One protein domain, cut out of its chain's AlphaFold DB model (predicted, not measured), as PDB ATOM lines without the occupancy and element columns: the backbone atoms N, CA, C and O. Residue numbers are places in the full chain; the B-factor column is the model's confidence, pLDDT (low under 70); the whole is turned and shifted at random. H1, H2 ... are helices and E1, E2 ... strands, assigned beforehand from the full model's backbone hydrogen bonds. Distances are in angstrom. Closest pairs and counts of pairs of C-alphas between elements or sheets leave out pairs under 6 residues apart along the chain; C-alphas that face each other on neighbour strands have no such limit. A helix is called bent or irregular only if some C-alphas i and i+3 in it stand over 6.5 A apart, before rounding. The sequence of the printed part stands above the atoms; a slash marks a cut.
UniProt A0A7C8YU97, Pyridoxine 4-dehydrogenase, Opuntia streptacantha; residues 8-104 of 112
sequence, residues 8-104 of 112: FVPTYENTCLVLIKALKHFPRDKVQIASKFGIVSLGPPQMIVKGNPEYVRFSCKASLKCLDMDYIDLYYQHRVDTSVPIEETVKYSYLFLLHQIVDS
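What this domain is: This is residues 8 to 104 of the 112 residues of the protein "Pyridoxine 4-dehydrogenase" of Opuntia streptacantha (UniProt A0A7C8YU97). A small sheet of two parallel strands, E1 and E3, has helix H2 packed over one face, mainly over E1, while H3 packs on E3 and touches the first part of H2. H1 lies on the other side of the domain from H3, meeting the last residues of H2, and E2 runs on from E1 at 54 degrees into a loop that folds back beside it. The 97 printed residues hold three named helices and three named strands, in the order H1 E1 E2 H2 E3 H3, a mixed class of helices and strands. The whole is compact, with a radius of gyration of the C-alphas of 13.9 A, and flat in outline, spanning 41 by 33 by 16 A.

How they stand to each other: Residues 8 to 9 form a short parallel pairing with residues 34 to 35 of E1, residues 33 to 37. H1, residues 13 to 23, touches H2, residues 53 to 67, and the closest C-alphas, those of Ile 20 and Leu 67, are 5.7 A apart; H2 touches H1 with residues 66 to 67 alone. Their lines stand at a steep tilt of 52 degrees and run the same way. E1 and E3, residues 74 to 77, are parallel, 18 degrees between their directions; N 35 and O 74 at 2.9 A and N 76 and O 35 at 3.1 A are within hydrogen-bond range. E2, residues 39 to 41, pairs with no named strand, but forms a short antiparallel pairing with residues 48 to 49. The closest C-alphas of E1 and H2, those of Phe 37 and Ser 59, are 6.1 A apart. H3, residues 86 to 103, touches H2 at a steep tilt of 42 degrees, the same way, the closest C-alphas being those of Pro 53 and Tyr 92 at 5.6 A; H2 touches H3 with residues 53 to 57 alone, and H3 touches H2 with residues 88 to 96 alone. The closest C-alphas of E3 and H3, those of Tyr 76 and Ser 93, are 7.9 A apart. H1 and H3 are apart. Every O i to N i+4 pair is within hydrogen-bond range in H2 and H3, and 5 of 7 are in H1.

Where its parts are: H1 begins at C-alpha 13 (-49.277, -28.662, -75.312) and measures 16.2 A; it is neither bent nor irregular, but only just, with C-alphas 13 and 16 at 6.1 A. E1 measures 13.7 A, E2 5.8 A and E3 10.3 A. H2 measures 21.2 A from C-alpha 53 (-66.947, -38.435, -65.710). H3, 25.8 A, ends at C-alpha 103 (-71.571, -40.121, -84.663).

The domain as a whole: The two C-alphas farthest apart, those of Pro 27 and Pro 45, are 42.9 A from each other. The printed part has no cut. The link from E2 to H2 is long, with 11 residues. The mean pLDDT of the printed part is 76.8; residues 8 to 16, residue 44 and residues 92 to 104 are under 70.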
ATOM      1  N   PHE A   8     -48.870 -41.993 -78.469       52.25
ATOM      2  CA  PHE A   8     -49.212 -41.628 -77.101       52.25
ATOM      3  C   PHE A   8     -49.331 -40.110 -76.970       52.25
ATOM      4  O   PHE A   8     -48.326 -39.400 -76.987       52.25
ATOM      5  N   VAL A   9     -50.556 -39.611 -76.815       52.69
ATOM      6  CA  VAL A   9     -50.815 -38.173 -76.668       52.69
ATOM      7  C   VAL A   9     -51.072 -37.871 -75.197       52.69
ATOM      8  O   VAL A   9     -52.158 -38.144 -74.689       52.69
ATOM      9  N   PRO A  10     -50.081 -37.378 -74.442       54.09
ATOM     10  CA  PRO A  10     -50.369 -36.727 -73.184       54.09
ATOM     11  C   PRO A  10     -50.953 -35.332 -73.449       54.09
ATOM     12  O   PRO A  10     -50.634 -34.685 -74.446       54.09
ATOM     13  N   THR A  11     -51.748 -34.843 -72.506       50.53
ATOM     14  CA  THR A  11     -52.231 -33.459 -72.388       50.53
ATOM     15  C   THR A  11     -51.094 -32.462 -72.085       50.53
ATOM     16  O   THR A  11     -51.212 -31.626 -71.197       50.53
ATOM     17  N   TYR A  12     -49.965 -32.548 -72.796       56.41
ATOM     18  CA  TYR A  12     -48.908 -31.535 -72.785       56.41
ATOM     19  C   TYR A  12     -48.901 -30.831 -74.138       56.41
ATOM     20  O   TYR A  12     -48.716 -31.479 -75.171       56.41
ATOM     21  N   GLU A  13     -49.079 -29.509 -74.123       55.75
ATOM     22  CA  GLU A  13     -49.277 -28.662 -75.312       55.75
ATOM     23  C   GLU A  13     -48.249 -28.916 -76.428       55.75
ATOM     24  O   GLU A  13     -48.596 -28.954 -77.608       55.75
ATOM     25  N   ASN A  14     -46.994 -29.196 -76.064       61.50
ATOM     26  CA  ASN A  14     -45.905 -29.373 -77.026       61.50
ATOM     27  C   ASN A  14     -45.997 -30.674 -77.845       61.50
ATOM     28  O   ASN A  14     -45.480 -30.730 -78.961       61.50
ATOM     29  N   THR A  15     -46.643 -31.725 -77.325       68.19
ATOM     30  CA  THR A  15     -46.653 -33.042 -77.994       68.19
ATOM     31  C   THR A  15     -47.645 -33.070 -79.153       68.19
ATOM     32  O   THR A  15     -47.349 -33.610 -80.217       68.19
ATOM     33  N   CYS A  16     -48.803 -32.431 -78.991       69.31
ATOM     34  CA  CYS A  16     -49.850 -32.439 -80.007       69.31
ATOM     35  C   CYS A  16     -49.414 -31.806 -81.330       69.31
ATOM     36  O   CYS A  16     -49.678 -32.358 -82.393       69.31
ATOM     37  N   LEU A  17     -48.707 -30.674 -81.277       72.19
ATOM     38  CA  LEU A  17     -48.313 -29.938 -82.482       72.19
ATOM     39  C   LEU A  17     -47.387 -30.754 -83.390       72.19
ATOM     40  O   LEU A  17     -47.519 -30.710 -84.614       72.19
ATOM     41  N   VAL A  18     -46.454 -31.505 -82.800       79.81
ATOM     42  CA  VAL A  18     -45.537 -32.369 -83.556       79.81
ATOM     43  C   VAL A  18     -46.298 -33.549 -84.158       79.81
ATOM     44  O   VAL A  18     -46.097 -33.877 -85.327       79.81
ATOM     45  N   LEU A  19     -47.217 -34.141 -83.392       78.88
ATOM     46  CA  LEU A  19     -48.019 -35.270 -83.851       78.88
ATOM     47  C   LEU A  19     -48.975 -34.888 -84.980       78.88
ATOM     48  O   LEU A  19     -49.017 -35.605 -85.972       78.88
ATOM     49  N   ILE A  20     -49.666 -33.745 -84.897       80.94
ATOM     50  CA  ILE A  20     -50.510 -33.249 -85.995       80.94
ATOM     51  C   ILE A  20     -49.692 -33.117 -87.279       80.94
ATOM     52  O   ILE A  20     -50.121 -33.572 -88.337       80.94
ATOM     53  N   LYS A  21     -48.508 -32.493 -87.197       82.38
ATOM     54  CA  LYS A  21     -47.641 -32.306 -88.369       82.38
ATOM     55  C   LYS A  21     -47.268 -33.644 -89.000       82.38
ATOM     56  O   LYS A  21     -47.361 -33.771 -90.212       82.38
ATOM     57  N   ALA A  22     -46.905 -34.640 -88.191       83.75
ATOM     58  CA  ALA A  22     -46.582 -35.973 -88.688       83.75
ATOM     59  C   ALA A  22     -47.808 -36.689 -89.287       83.75
ATOM     60  O   ALA A  22     -47.721 -37.260 -90.371       83.75
ATOM     61  N   LEU A  23     -48.956 -36.630 -88.607       82.75
ATOM     62  CA  LEU A  23     -50.182 -37.336 -88.990       82.75
ATOM     63  C   LEU A  23     -50.805 -36.817 -90.284       82.75
ATOM     64  O   LEU A  23     -51.378 -37.609 -91.026       82.75
ATOM     65  N   LYS A  24     -50.632 -35.530 -90.613       83.75
ATOM     66  CA  LYS A  24     -51.102 -34.942 -91.881       83.75
ATOM     67  C   LYS A  24     -50.511 -35.600 -93.132       83.75
ATOM     68  O   LYS A  24     -51.062 -35.432 -94.215       83.75
ATOM     69  N   HIS A  25     -49.416 -36.347 -92.999       86.50
ATOM     70  CA  HIS A  25     -48.791 -37.065 -94.108       86.50
ATOM     71  C   HIS A  25     -49.351 -38.478 -94.333       86.50
ATOM     72  O   HIS A  25     -48.957 -39.131 -95.298       86.50
ATOM     73  N   PHE A  26     -50.262 -38.956 -93.478       83.69
ATOM     74  CA  PHE A  26     -50.816 -40.306 -93.559       83.69
ATOM     75  C   PHE A  26     -52.346 -40.285 -93.688       83.69
ATOM     76  O   PHE A  26     -53.009 -39.477 -93.036       83.69
ATOM     77  N   PRO A  27     -52.939 -41.198 -94.477       84.69
ATOM     78  CA  PRO A  27     -54.386 -41.395 -94.482       84.69
ATOM     79  C   PRO A  27     -54.897 -41.818 -93.096       84.69
ATOM     80  O   PRO A  27     -54.318 -42.702 -92.456       84.69
ATOM     81  N   ARG A  28     -56.001 -41.215 -92.632       81.12
ATOM     82  CA  ARG A  28     -56.555 -41.457 -91.285       81.12
ATOM     83  C   ARG A  28     -56.960 -42.915 -91.044       81.12
ATOM     84  O   ARG A  28     -56.833 -43.391 -89.921       81.12
ATOM     85  N   ASP A  29     -57.411 -43.622 -92.078       82.06
ATOM     86  CA  ASP A  29     -57.806 -45.040 -92.051       82.06
ATOM     87  C   ASP A  29     -56.611 -46.005 -91.923       82.06
ATOM     88  O   ASP A  29     -56.784 -47.183 -91.606       82.06
ATOM     89  N   LYS A  30     -55.384 -45.519 -92.149       81.94
ATOM     90  CA  LYS A  30     -54.148 -46.310 -92.053       81.94
ATOM     91  C   LYS A  30     -53.421 -46.155 -90.722       81.94
ATOM     92  O   LYS A  30     -52.466 -46.889 -90.478       81.94
ATOM     93  N   VAL A  31     -53.870 -45.245 -89.860       80.94
ATOM     94  CA  VAL A  31     -53.240 -44.958 -88.568       80.94
ATOM     95  C   VAL A  31     -54.221 -45.255 -87.440       80.94
ATOM     96  O   VAL A  31     -55.374 -44.850 -87.510       80.94
ATOM     97  N   GLN A  32     -53.765 -45.944 -86.392       82.31
ATOM     98  CA  GLN A  32     -54.536 -46.092 -85.154       82.31
ATOM     99  C   GLN A  32     -53.998 -45.144 -84.086       82.31
ATOM    100  O   GLN A  32     -52.833 -45.222 -83.704       82.31
ATOM    101  N   ILE A  33     -54.857 -44.269 -83.578       80.31
ATOM    102  CA  ILE A  33     -54.513 -43.278 -82.563       80.31
ATOM    103  C   ILE A  33     -54.924 -43.792 -81.188       80.31
ATOM    104  O   ILE A  33     -56.087 -44.129 -80.968       80.31
ATOM    105  N   ALA A  34     -53.982 -43.788 -80.242       82.56
ATOM    106  CA  ALA A  34     -54.265 -44.115 -78.854       82.56
ATOM    107  C   ALA A  34     -53.939 -42.957 -77.914       82.56
ATOM    108  O   ALA A  34     -52.781 -42.596 -77.720       82.56
ATOM    109  N   SER A  35     -54.959 -42.416 -77.264       81.62
ATOM    110  CA  SER A  35     -54.799 -41.353 -76.276       81.62
ATOM    111  C   SER A  35     -55.205 -41.837 -74.889       81.62
ATOM    112  O   SER A  35     -55.804 -42.901 -74.720       81.62
ATOM    113  N   LYS A  36     -54.856 -41.065 -73.866       83.31
ATOM    114  CA  LYS A  36     -55.184 -41.400 -72.484       83.31
ATOM    115  C   LYS A  36     -55.395 -40.181 -71.620       83.31
ATOM    116  O   LYS A  36     -54.864 -39.109 -71.888       83.31
ATOM    117  N   PHE A  37     -56.122 -40.386 -70.534       83.69
ATOM    118  CA  PHE A  37     -56.501 -39.334 -69.601       83.69
ATOM    119  C   PHE A  37     -56.185 -39.708 -68.159       83.69
ATOM    120  O   PHE A  37     -55.711 -40.800 -67.858       83.69
ATOM    121  N   GLY A  38     -56.466 -38.786 -67.251       83.56
ATOM    122  CA  GLY A  38     -56.528 -39.074 -65.826       83.56
ATOM    123  C   GLY A  38     -55.441 -38.408 -65.008       83.56
ATOM    124  O   GLY A  38     -55.654 -38.235 -63.824       83.56
ATOM    125  N   ILE A  39     -54.331 -37.957 -65.595       85.88
ATOM    126  CA  ILE A  39     -53.322 -37.173 -64.865       85.88
ATOM    127  C   ILE A  39     -53.610 -35.681 -65.044       85.88
ATOM    128  O   ILE A  39     -53.522 -35.168 -66.156       85.88
ATOM    129  N   VAL A  40     -53.903 -34.994 -63.940       85.19
ATOM    130  CA  VAL A  40     -54.120 -33.539 -63.898       85.19
ATOM    131  C   VAL A  40     -52.811 -32.797 -63.643       85.19
ATOM    132  O   VAL A  40     -52.567 -31.755 -64.240       85.19
ATOM    133  N   SER A  41     -51.974 -33.321 -62.747       82.50
ATOM    134  CA  SER A  41     -50.708 -32.693 -62.366       82.50
ATOM    135  C   SER A  41     -49.653 -33.746 -62.044       82.50
ATOM    136  O   SER A  41     -49.935 -34.729 -61.355       82.50
ATOM    137  N   LEU A  42     -48.438 -33.513 -62.544       75.56
ATOM    138  CA  LEU A  42     -47.213 -34.242 -62.218       75.56
ATOM    139  C   LEU A  42     -46.298 -33.312 -61.404       75.56
ATOM    140  O   LEU A  42     -45.262 -32.879 -61.898       75.56
ATOM    141  N   GLY A  43     -46.709 -32.926 -60.196       70.69
ATOM    142  CA  GLY A  43     -45.946 -31.989 -59.371       70.69
ATOM    143  C   GLY A  43     -45.942 -32.371 -57.890       70.69
ATOM    144  O   GLY A  43     -46.847 -33.077 -57.445       70.69
ATOM    145  N   PRO A  44     -44.942 -31.923 -57.108       66.12
ATOM    146  CA  PRO A  44     -44.972 -32.044 -55.652       66.12
ATOM    147  C   PRO A  44     -46.212 -31.343 -55.062       66.12
ATOM    148  O   PRO A  44     -46.619 -30.308 -55.596       66.12
ATOM    149  N   PRO A  45     -46.803 -31.843 -53.960       71.25
ATOM    150  CA  PRO A  45     -46.378 -33.002 -53.169       71.25
ATOM    151  C   PRO A  45     -46.885 -34.358 -53.695       71.25
ATOM    152  O   PRO A  45     -46.406 -35.388 -53.234       71.25
ATOM    153  N   GLN A  46     -47.824 -34.390 -54.649       76.25
ATOM    154  CA  GLN A  46     -48.358 -35.644 -55.188       76.25
ATOM    155  C   GLN A  46     -48.943 -35.499 -56.596       76.25
ATOM    156  O   GLN A  46     -49.499 -34.464 -56.966       76.25
ATOM    157  N   MET A  47     -48.890 -36.597 -57.352       83.00
ATOM    158  CA  MET A  47     -49.608 -36.731 -58.615       83.00
ATOM    159  C   MET A  47     -51.113 -36.598 -58.376       83.00
ATOM    160  O   MET A  47     -51.684 -37.324 -57.564       83.00
ATOM    161  N   ILE A  48     -51.762 -35.703 -59.118       87.69
ATOM    162  CA  ILE A  48     -53.218 -35.556 -59.064       87.69
ATOM    163  C   ILE A  48     -53.818 -36.389 -60.188       87.69
ATOM    164  O   ILE A  48     -53.551 -36.130 -61.366       87.69
ATOM    165  N   VAL A  49     -54.644 -37.364 -59.808       89.69
ATOM    166  CA  VAL A  49     -55.363 -38.243 -60.729       89.69
ATOM    167  C   VAL A  49     -56.865 -37.966 -60.639       89.69
ATOM    168  O   VAL A  49     -57.379 -37.758 -59.545       89.69
ATOM    169  N   LYS A  50     -57.562 -37.927 -61.779       88.25
ATOM    170  CA  LYS A  50     -59.024 -37.780 -61.857       88.25
ATOM    171  C   LYS A  50     -59.630 -38.786 -62.834       88.25
ATOM    172  O   LYS A  50     -59.340 -38.756 -64.027       88.25
ATOM    173  N   GLY A  51     -60.509 -39.641 -62.326       84.94
ATOM    174  CA  GLY A  51     -61.288 -40.629 -63.077       84.94
ATOM    175  C   GLY A  51     -62.767 -40.266 -63.188       84.94
ATOM    176  O   GLY A  51     -63.554 -41.046 -63.720       84.94
ATOM    177  N   ASN A  52     -63.165 -39.099 -62.673       86.50
ATOM    178  CA  ASN A  52     -64.559 -38.682 -62.692       86.50
ATOM    179  C   ASN A  52     -65.057 -38.358 -64.119       86.50
ATOM    180  O   ASN A  52     -64.271 -37.981 -64.998       86.50
ATOM    181  N   PRO A  53     -66.375 -38.456 -64.361       83.75
ATOM    182  CA  PRO A  53     -66.947 -38.435 -65.710       83.75
ATOM    183  C   PRO A  53     -66.751 -37.106 -66.437       83.75
ATOM    184  O   PRO A  53     -66.554 -37.061 -67.650       83.75
ATOM    185  N   GLU A  54     -66.823 -36.008 -65.689       85.06
ATOM    186  CA  GLU A  54     -66.637 -34.657 -66.211       85.06
ATOM    187  C   GLU A  54     -65.218 -34.467 -66.733       85.06
ATOM    188  O   GLU A  54     -65.025 -33.972 -67.847       85.06
ATOM    189  N   TYR A  55     -64.228 -34.937 -65.971       84.38
ATOM    190  CA  TYR A  55     -62.831 -34.851 -66.359       84.38
ATOM    191  C   TYR A  55     -62.493 -35.767 -67.539       84.38
ATOM    192  O   TYR A  55     -61.734 -35.360 -68.425       84.38
ATOM    193  N   VAL A  56     -63.090 -36.964 -67.607       84.69
ATOM    194  CA  VAL A  56     -62.945 -37.867 -68.762       84.69
ATOM    195  C   VAL A  56     -63.410 -37.172 -70.045       84.69
ATOM    196  O   VAL A  56     -62.670 -37.144 -71.034       84.69
ATOM    197  N   ARG A  57     -64.602 -36.550 -70.018       83.56
ATOM    198  CA  ARG A  57     -65.171 -35.814 -71.160       83.56
ATOM    199  C   ARG A  57     -64.329 -34.604 -71.546       83.56
ATOM    200  O   ARG A  57     -64.057 -34.403 -72.729       83.56
ATOM    201  N   PHE A  58     -63.913 -33.810 -70.561       85.06
ATOM    202  CA  PHE A  58     -63.052 -32.649 -70.781       85.06
ATOM    203  C   PHE A  58     -61.743 -33.050 -71.468       85.06
ATOM    204  O   PHE A  58     -61.389 -32.491 -72.505       85.06
ATOM    205  N   SER A  59     -61.072 -34.075 -70.937       84.06
ATOM    206  CA  SER A  59     -59.794 -34.564 -71.462       84.06
ATOM    207  C   SER A  59     -59.928 -35.133 -72.874       84.06
ATOM    208  O   SER A  59     -59.033 -34.948 -73.701       84.06
ATOM    209  N   CYS A  60     -61.059 -35.775 -73.183       84.00
ATOM    210  CA  CYS A  60     -61.293 -36.343 -74.505       84.00
ATOM    211  C   CYS A  60     -61.490 -35.237 -75.548       84.00
ATOM    212  O   CYS A  60     -60.794 -35.216 -76.561       84.00
ATOM    213  N   LYS A  61     -62.347 -34.249 -75.249       84.88
ATOM    214  CA  LYS A  61     -62.548 -33.072 -76.112       84.88
ATOM    215  C   LYS A  61     -61.255 -32.290 -76.325       84.88
ATOM    216  O   LYS A  61     -60.967 -31.876 -77.444       84.88
ATOM    217  N   ALA A  62     -60.471 -32.110 -75.261       84.31
ATOM    218  CA  ALA A  62     -59.166 -31.476 -75.354       84.31
ATOM    219  C   ALA A  62     -58.243 -32.266 -76.289       84.31
ATOM    220  O   ALA A  62     -57.662 -31.666 -77.182       84.31
ATOM    221  N   SER A  63     -58.173 -33.595 -76.152       82.44
ATOM    222  CA  SER A  63     -57.342 -34.459 -77.005       82.44
ATOM    223  C   SER A  63     -57.736 -34.391 -78.482       82.44
ATOM    224  O   SER A  63     -56.866 -34.209 -79.327       82.44
ATOM    225  N   LEU A  64     -59.032 -34.490 -78.794       84.56
ATOM    226  CA  LEU A  64     -59.547 -34.412 -80.167       84.56
ATOM    227  C   LEU A  64     -59.223 -33.061 -80.811       84.56
ATOM    228  O   LEU A  64     -58.654 -33.013 -81.898       84.56
ATOM    229  N   LYS A  65     -59.471 -31.962 -80.086       84.31
ATOM    230  CA  LYS A  65     -59.114 -30.609 -80.535       84.31
ATOM    231  C   LYS A  65     -57.604 -30.445 -80.718       84.31
ATOM    232  O   LYS A  65     -57.166 -29.798 -81.660       84.31
ATOM    233  N   CYS A  66     -56.815 -31.022 -79.815       82.69
ATOM    234  CA  CYS A  66     -55.356 -30.974 -79.863       82.69
ATOM    235  C   CYS A  66     -54.800 -31.739 -81.062       82.69
ATOM    236  O   CYS A  66     -53.729 -31.396 -81.534       82.69
ATOM    237  N   LEU A  67     -55.491 -32.781 -81.527       81.06
ATOM    238  CA  LEU A  67     -55.067 -33.610 -82.654       81.06
ATOM    239  C   LEU A  67     -55.699 -33.200 -83.983       81.06
ATOM    240  O   LEU A  67     -55.243 -33.696 -85.010       81.06
ATOM    241  N   ASP A  68     -56.692 -32.308 -83.964       85.31
ATOM    242  CA  ASP A  68     -57.495 -31.939 -85.136       85.31
ATOM    243  C   ASP A  68     -58.157 -33.181 -85.772       85.31
ATOM    244  O   ASP A  68     -57.982 -33.470 -86.954       85.31
ATOM    245  N   MET A  69     -58.834 -33.984 -84.938       81.75
ATOM    246  CA  MET A  69     -59.425 -35.279 -85.309       81.75
ATOM    247  C   MET A  69     -60.846 -35.430 -84.765       81.75
ATOM    248  O   MET A  69     -61.145 -34.958 -83.668       81.75
ATOM    249  N   ASP A  70     -61.669 -36.204 -85.475       84.12
ATOM    250  CA  ASP A  70     -63.054 -36.498 -85.074       84.12
ATOM    251  C   ASP A  70     -63.166 -37.687 -84.105       84.12
ATOM    252  O   ASP A  70     -64.086 -37.757 -83.294       84.12
ATOM    253  N   TYR A  71     -62.214 -38.628 -84.152       82.81
ATOM    254  CA  TYR A  71     -62.236 -39.824 -83.307       82.81
ATOM    255  C   TYR A  71     -60.839 -40.332 -82.921       82.81
ATOM    256  O   TYR A  71     -59.844 -40.128 -83.626       82.81
ATOM    257  N   ILE A  72     -60.788 -41.057 -81.799       81.19
ATOM    258  CA  ILE A  72     -59.614 -41.755 -81.256       81.19
ATOM    259  C   ILE A  72     -59.920 -43.257 -81.248       81.19
ATOM    260  O   ILE A  72     -60.982 -43.662 -80.782       81.19
ATOM    261  N   ASP A  73     -58.997 -44.082 -81.747       81.44
ATOM    262  CA  ASP A  73     -59.199 -45.533 -81.873       81.44
ATOM    263  C   ASP A  73     -59.148 -46.252 -80.520       81.44
ATOM    264  O   ASP A  73     -59.911 -47.185 -80.273       81.44
ATOM    265  N   LEU A  74     -58.258 -45.806 -79.630       82.50
ATOM    266  CA  LEU A  74     -58.117 -46.335 -78.277       82.50
ATOM    267  C   LEU A  74     -57.980 -45.191 -77.274       82.50
ATOM    268  O   LEU A  74     -57.029 -44.416 -77.320       82.50
ATOM    269  N   TYR A  75     -58.908 -45.096 -76.330       81.81
ATOM    270  CA  TYR A  75     -58.865 -44.089 -75.275       81.81
ATOM    271  C   TYR A  75     -58.933 -44.763 -73.911       81.81
ATOM    272  O   TYR A  75     -59.903 -45.454 -73.610       81.81
ATOM    273  N   TYR A  76     -57.888 -44.599 -73.099       81.06
ATOM    274  CA  TYR A  76     -57.748 -45.324 -71.834       81.06
ATOM    275  C   TYR A  76     -57.398 -44.410 -70.661       81.06
ATOM    276  O   TYR A  76     -56.924 -43.287 -70.820       81.06
ATOM    277  N   GLN A  77     -57.627 -44.903 -69.449       85.12
ATOM    278  CA  GLN A  77     -57.204 -44.216 -68.238       85.12
ATOM    279  C   GLN A  77     -55.718 -44.496 -67.978       85.12
ATOM    280  O   GLN A  77     -55.287 -45.643 -67.904       85.12
ATOM    281  N   HIS A  78     -54.918 -43.444 -67.829       85.19
ATOM    282  CA  HIS A  78     -53.472 -43.543 -67.633       85.19
ATOM    283  C   HIS A  78     -53.102 -43.998 -66.216       85.19
ATOM    284  O   HIS A  78     -52.138 -44.737 -66.029       85.19
ATOM    285  N   ARG A  79     -53.851 -43.524 -65.214       84.31
ATOM    286  CA  ARG A  79     -53.717 -43.887 -63.799       84.31
ATOM    287  C   ARG A  79     -55.099 -43.997 -63.178       84.31
ATOM    288  O   ARG A  79     -55.944 -43.141 -63.434       84.31
ATOM    289  N   VAL A  80     -55.302 -45.044 -62.385       86.75
ATOM    290  CA  VAL A  80     -56.564 -45.279 -61.680       86.75
ATOM    291  C   VAL A  80     -56.731 -44.212 -60.606       86.75
ATOM    292  O   VAL A  80     -55.828 -43.978 -59.805       86.75
ATOM    293  N   ASP A  81     -57.884 -43.557 -60.623       88.06
ATOM    294  CA  ASP A  81     -58.321 -42.678 -59.548       88.06
ATOM    295  C   ASP A  81     -58.953 -43.541 -58.459       88.06
ATOM    296  O   ASP A  81     -60.042 -44.073 -58.641       88.06
ATOM    297  N   THR A  82     -58.264 -43.702 -57.332       89.25
ATOM    298  CA  THR A  82     -58.738 -44.531 -56.215       89.25
ATOM    299  C   THR A  82     -59.902 -43.903 -55.447       89.25
ATOM    300  O   THR A  82     -60.445 -44.546 -54.554       89.25
ATOM    301  N   SER A  83     -60.278 -42.655 -55.752       89.50
ATOM    302  CA  SER A  83     -61.429 -41.981 -55.138       89.50
ATOM    303  C   SER A  83     -62.753 -42.237 -55.864       89.50
ATOM    304  O   SER A  83     -63.813 -41.906 -55.335       89.50
ATOM    305  N   VAL A  84     -62.711 -42.842 -57.057       87.19
ATOM    306  CA  VAL A  84     -63.885 -43.138 -57.887       87.19
ATOM    307  C   VAL A  84     -63.949 -44.651 -58.126       87.19
ATOM    308  O   VAL A  84     -62.941 -45.230 -58.534       87.19
ATOM    309  N   PRO A  85     -65.102 -45.316 -57.908       88.12
ATOM    310  CA  PRO A  85     -65.276 -46.712 -58.302       88.12
ATOM    311  C   PRO A  85     -64.947 -46.904 -59.784       88.12
ATOM    312  O   PRO A  85     -65.383 -46.121 -60.633       88.12
ATOM    313  N   ILE A  86     -64.167 -47.937 -60.107       84.19
ATOM    314  CA  ILE A  86     -63.655 -48.132 -61.469       84.19
ATOM    315  C   ILE A  86     -64.792 -48.300 -62.482       84.19
ATOM    316  O   ILE A  86     -64.682 -47.834 -63.614       84.19
ATOM    317  N   GLU A  87     -65.906 -48.896 -62.061       84.62
ATOM    318  CA  GLU A  87     -67.117 -49.102 -62.849       84.62
ATOM    319  C   GLU A  87     -67.697 -47.777 -63.336       84.62
ATOM    320  O   GLU A  87     -68.113 -47.689 -64.490       84.62
ATOM    321  N   GLU A  88     -67.671 -46.737 -62.500       82.12
ATOM    322  CA  GLU A  88     -68.124 -45.405 -62.886       82.12
ATOM    323  C   GLU A  88     -67.178 -44.832 -63.946       82.12
ATOM    324  O   GLU A  88     -67.610 -44.502 -65.052       82.12
ATOM    325  N   THR A  89     -65.866 -44.807 -63.693       79.12
ATOM    326  CA  THR A  89     -64.889 -44.304 -64.675       79.12
ATOM    327  C   THR A  89     -64.989 -45.021 -66.026       79.12
ATOM    328  O   THR A  89     -64.985 -44.378 -67.081       79.12
ATOM    329  N   VAL A  90     -65.123 -46.346 -66.000       79.75
ATOM    330  CA  VAL A  90     -65.290 -47.207 -67.174       79.75
ATOM    331  C   VAL A  90     -66.594 -46.875 -67.891       79.75
ATOM    332  O   VAL A  90     -66.561 -46.515 -69.068       79.75
ATOM    333  N   LYS A  91     -67.733 -46.901 -67.193       78.75
ATOM    334  CA  LYS A  91     -69.060 -46.632 -67.761       78.75
ATOM    335  C   LYS A  91     -69.089 -45.319 -68.535       78.75
ATOM    336  O   LYS A  91     -69.564 -45.298 -69.668       78.75
ATOM    337  N   TYR A  92     -68.531 -44.244 -67.984       69.50
ATOM    338  CA  TYR A  92     -68.525 -42.947 -68.664       69.50
ATOM    339  C   TYR A  92     -67.494 -42.833 -69.783       69.50
ATOM    340  O   TYR A  92     -67.752 -42.133 -70.763       69.50
ATOM    341  N   SER A  93     -66.366 -43.536 -69.676       68.38
ATOM    342  CA  SER A  93     -65.407 -43.641 -70.779       68.38
ATOM    343  C   SER A  93     -66.038 -44.365 -71.971       68.38
ATOM    344  O   SER A  93     -65.997 -43.851 -73.085       68.38
ATOM    345  N   TYR A  94     -66.706 -45.498 -71.738       67.44
ATOM    346  CA  TYR A  94     -67.378 -46.276 -72.782       67.44
ATOM    347  C   TYR A  94     -68.611 -45.569 -73.352       67.44
ATOM    348  O   TYR A  94     -68.745 -45.507 -74.569       67.44
ATOM    349  N   LEU A  95     -69.484 -44.988 -72.518       61.34
ATOM    350  CA  LEU A  95     -70.654 -44.234 -72.994       61.34
ATOM    351  C   LEU A  95     -70.241 -43.053 -73.880       61.34
ATOM    352  O   LEU A  95     -70.841 -42.833 -74.926       61.34
ATOM    353  N   PHE A  96     -69.200 -42.310 -73.497       58.75
ATOM    354  CA  PHE A  96     -68.732 -41.184 -74.302       58.75
ATOM    355  C   PHE A  96     -68.060 -41.638 -75.604       58.75
ATOM    356  O   PHE A  96     -68.324 -41.061 -76.659       58.75
ATOM    357  N   LEU A  97     -67.238 -42.692 -75.548       61.09
ATOM    358  CA  LEU A  97     -66.627 -43.270 -76.744       61.09
ATOM    359  C   LEU A  97     -67.678 -43.804 -77.713       61.09
ATOM    360  O   LEU A  97     -67.546 -43.576 -78.905       61.09
ATOM    361  N   LEU A  98     -68.736 -44.453 -77.225       55.50
ATOM    362  CA  LEU A  98     -69.812 -44.946 -78.082       55.50
ATOM    363  C   LEU A  98     -70.534 -43.805 -78.796       55.50
ATOM    364  O   LEU A  98     -70.737 -43.917 -79.994       55.50
ATOM    365  N   HIS A  99     -70.842 -42.689 -78.131       53.38
ATOM    366  CA  HIS A  99     -71.455 -41.549 -78.820       53.38
ATOM    367  C   HIS A  99     -70.537 -40.956 -79.903       53.38
ATOM    368  O   HIS A  99     -70.974 -40.762 -81.027       53.38
ATOM    369  N   GLN A 100     -69.245 -40.756 -79.627       53.00
ATOM    370  CA  GLN A 100     -68.317 -40.203 -80.628       53.00
ATOM    371  C   GLN A 100     -67.990 -41.190 -81.772       53.00
ATOM    372  O   GLN A 100     -67.820 -40.770 -82.912       53.00
ATOM    373  N   ILE A 101     -67.927 -42.499 -81.489       44.56
ATOM    374  CA  ILE A 101     -67.700 -43.563 -82.487       44.56
ATOM    375  C   ILE A 101     -68.962 -43.830 -83.325       44.56
ATOM    376  O   ILE A 101     -68.841 -44.207 -84.488       44.56
ATOM    377  N   VAL A 102     -70.163 -43.653 -82.765       42.72
ATOM    378  CA  VAL A 102     -71.433 -43.793 -83.502       42.72
ATOM    379  C   VAL A 102     -71.694 -42.567 -84.379       42.72
ATOM    380  O   VAL A 102     -72.148 -42.732 -85.509       42.72
ATOM    381  N   ASP A 103     -71.352 -41.364 -83.910       44.44
ATOM    382  CA  ASP A 103     -71.571 -40.121 -84.663       44.44
ATOM    383  C   ASP A 103     -70.559 -39.923 -85.814       44.44
ATOM    384  O   ASP A 103     -70.842 -39.194 -86.763       44.44
ATOM    385  N   SER A 104     -69.398 -40.589 -85.771       44.31
ATOM    386  CA  SER A 104     -68.382 -40.564 -86.836       44.31
ATOM    387  C   SER A 104     -68.215 -41.954 -87.463       44.31
ATOM    388  O   SER A 104     -67.406 -42.751 -86.977       44.31
TER     389      SER A 104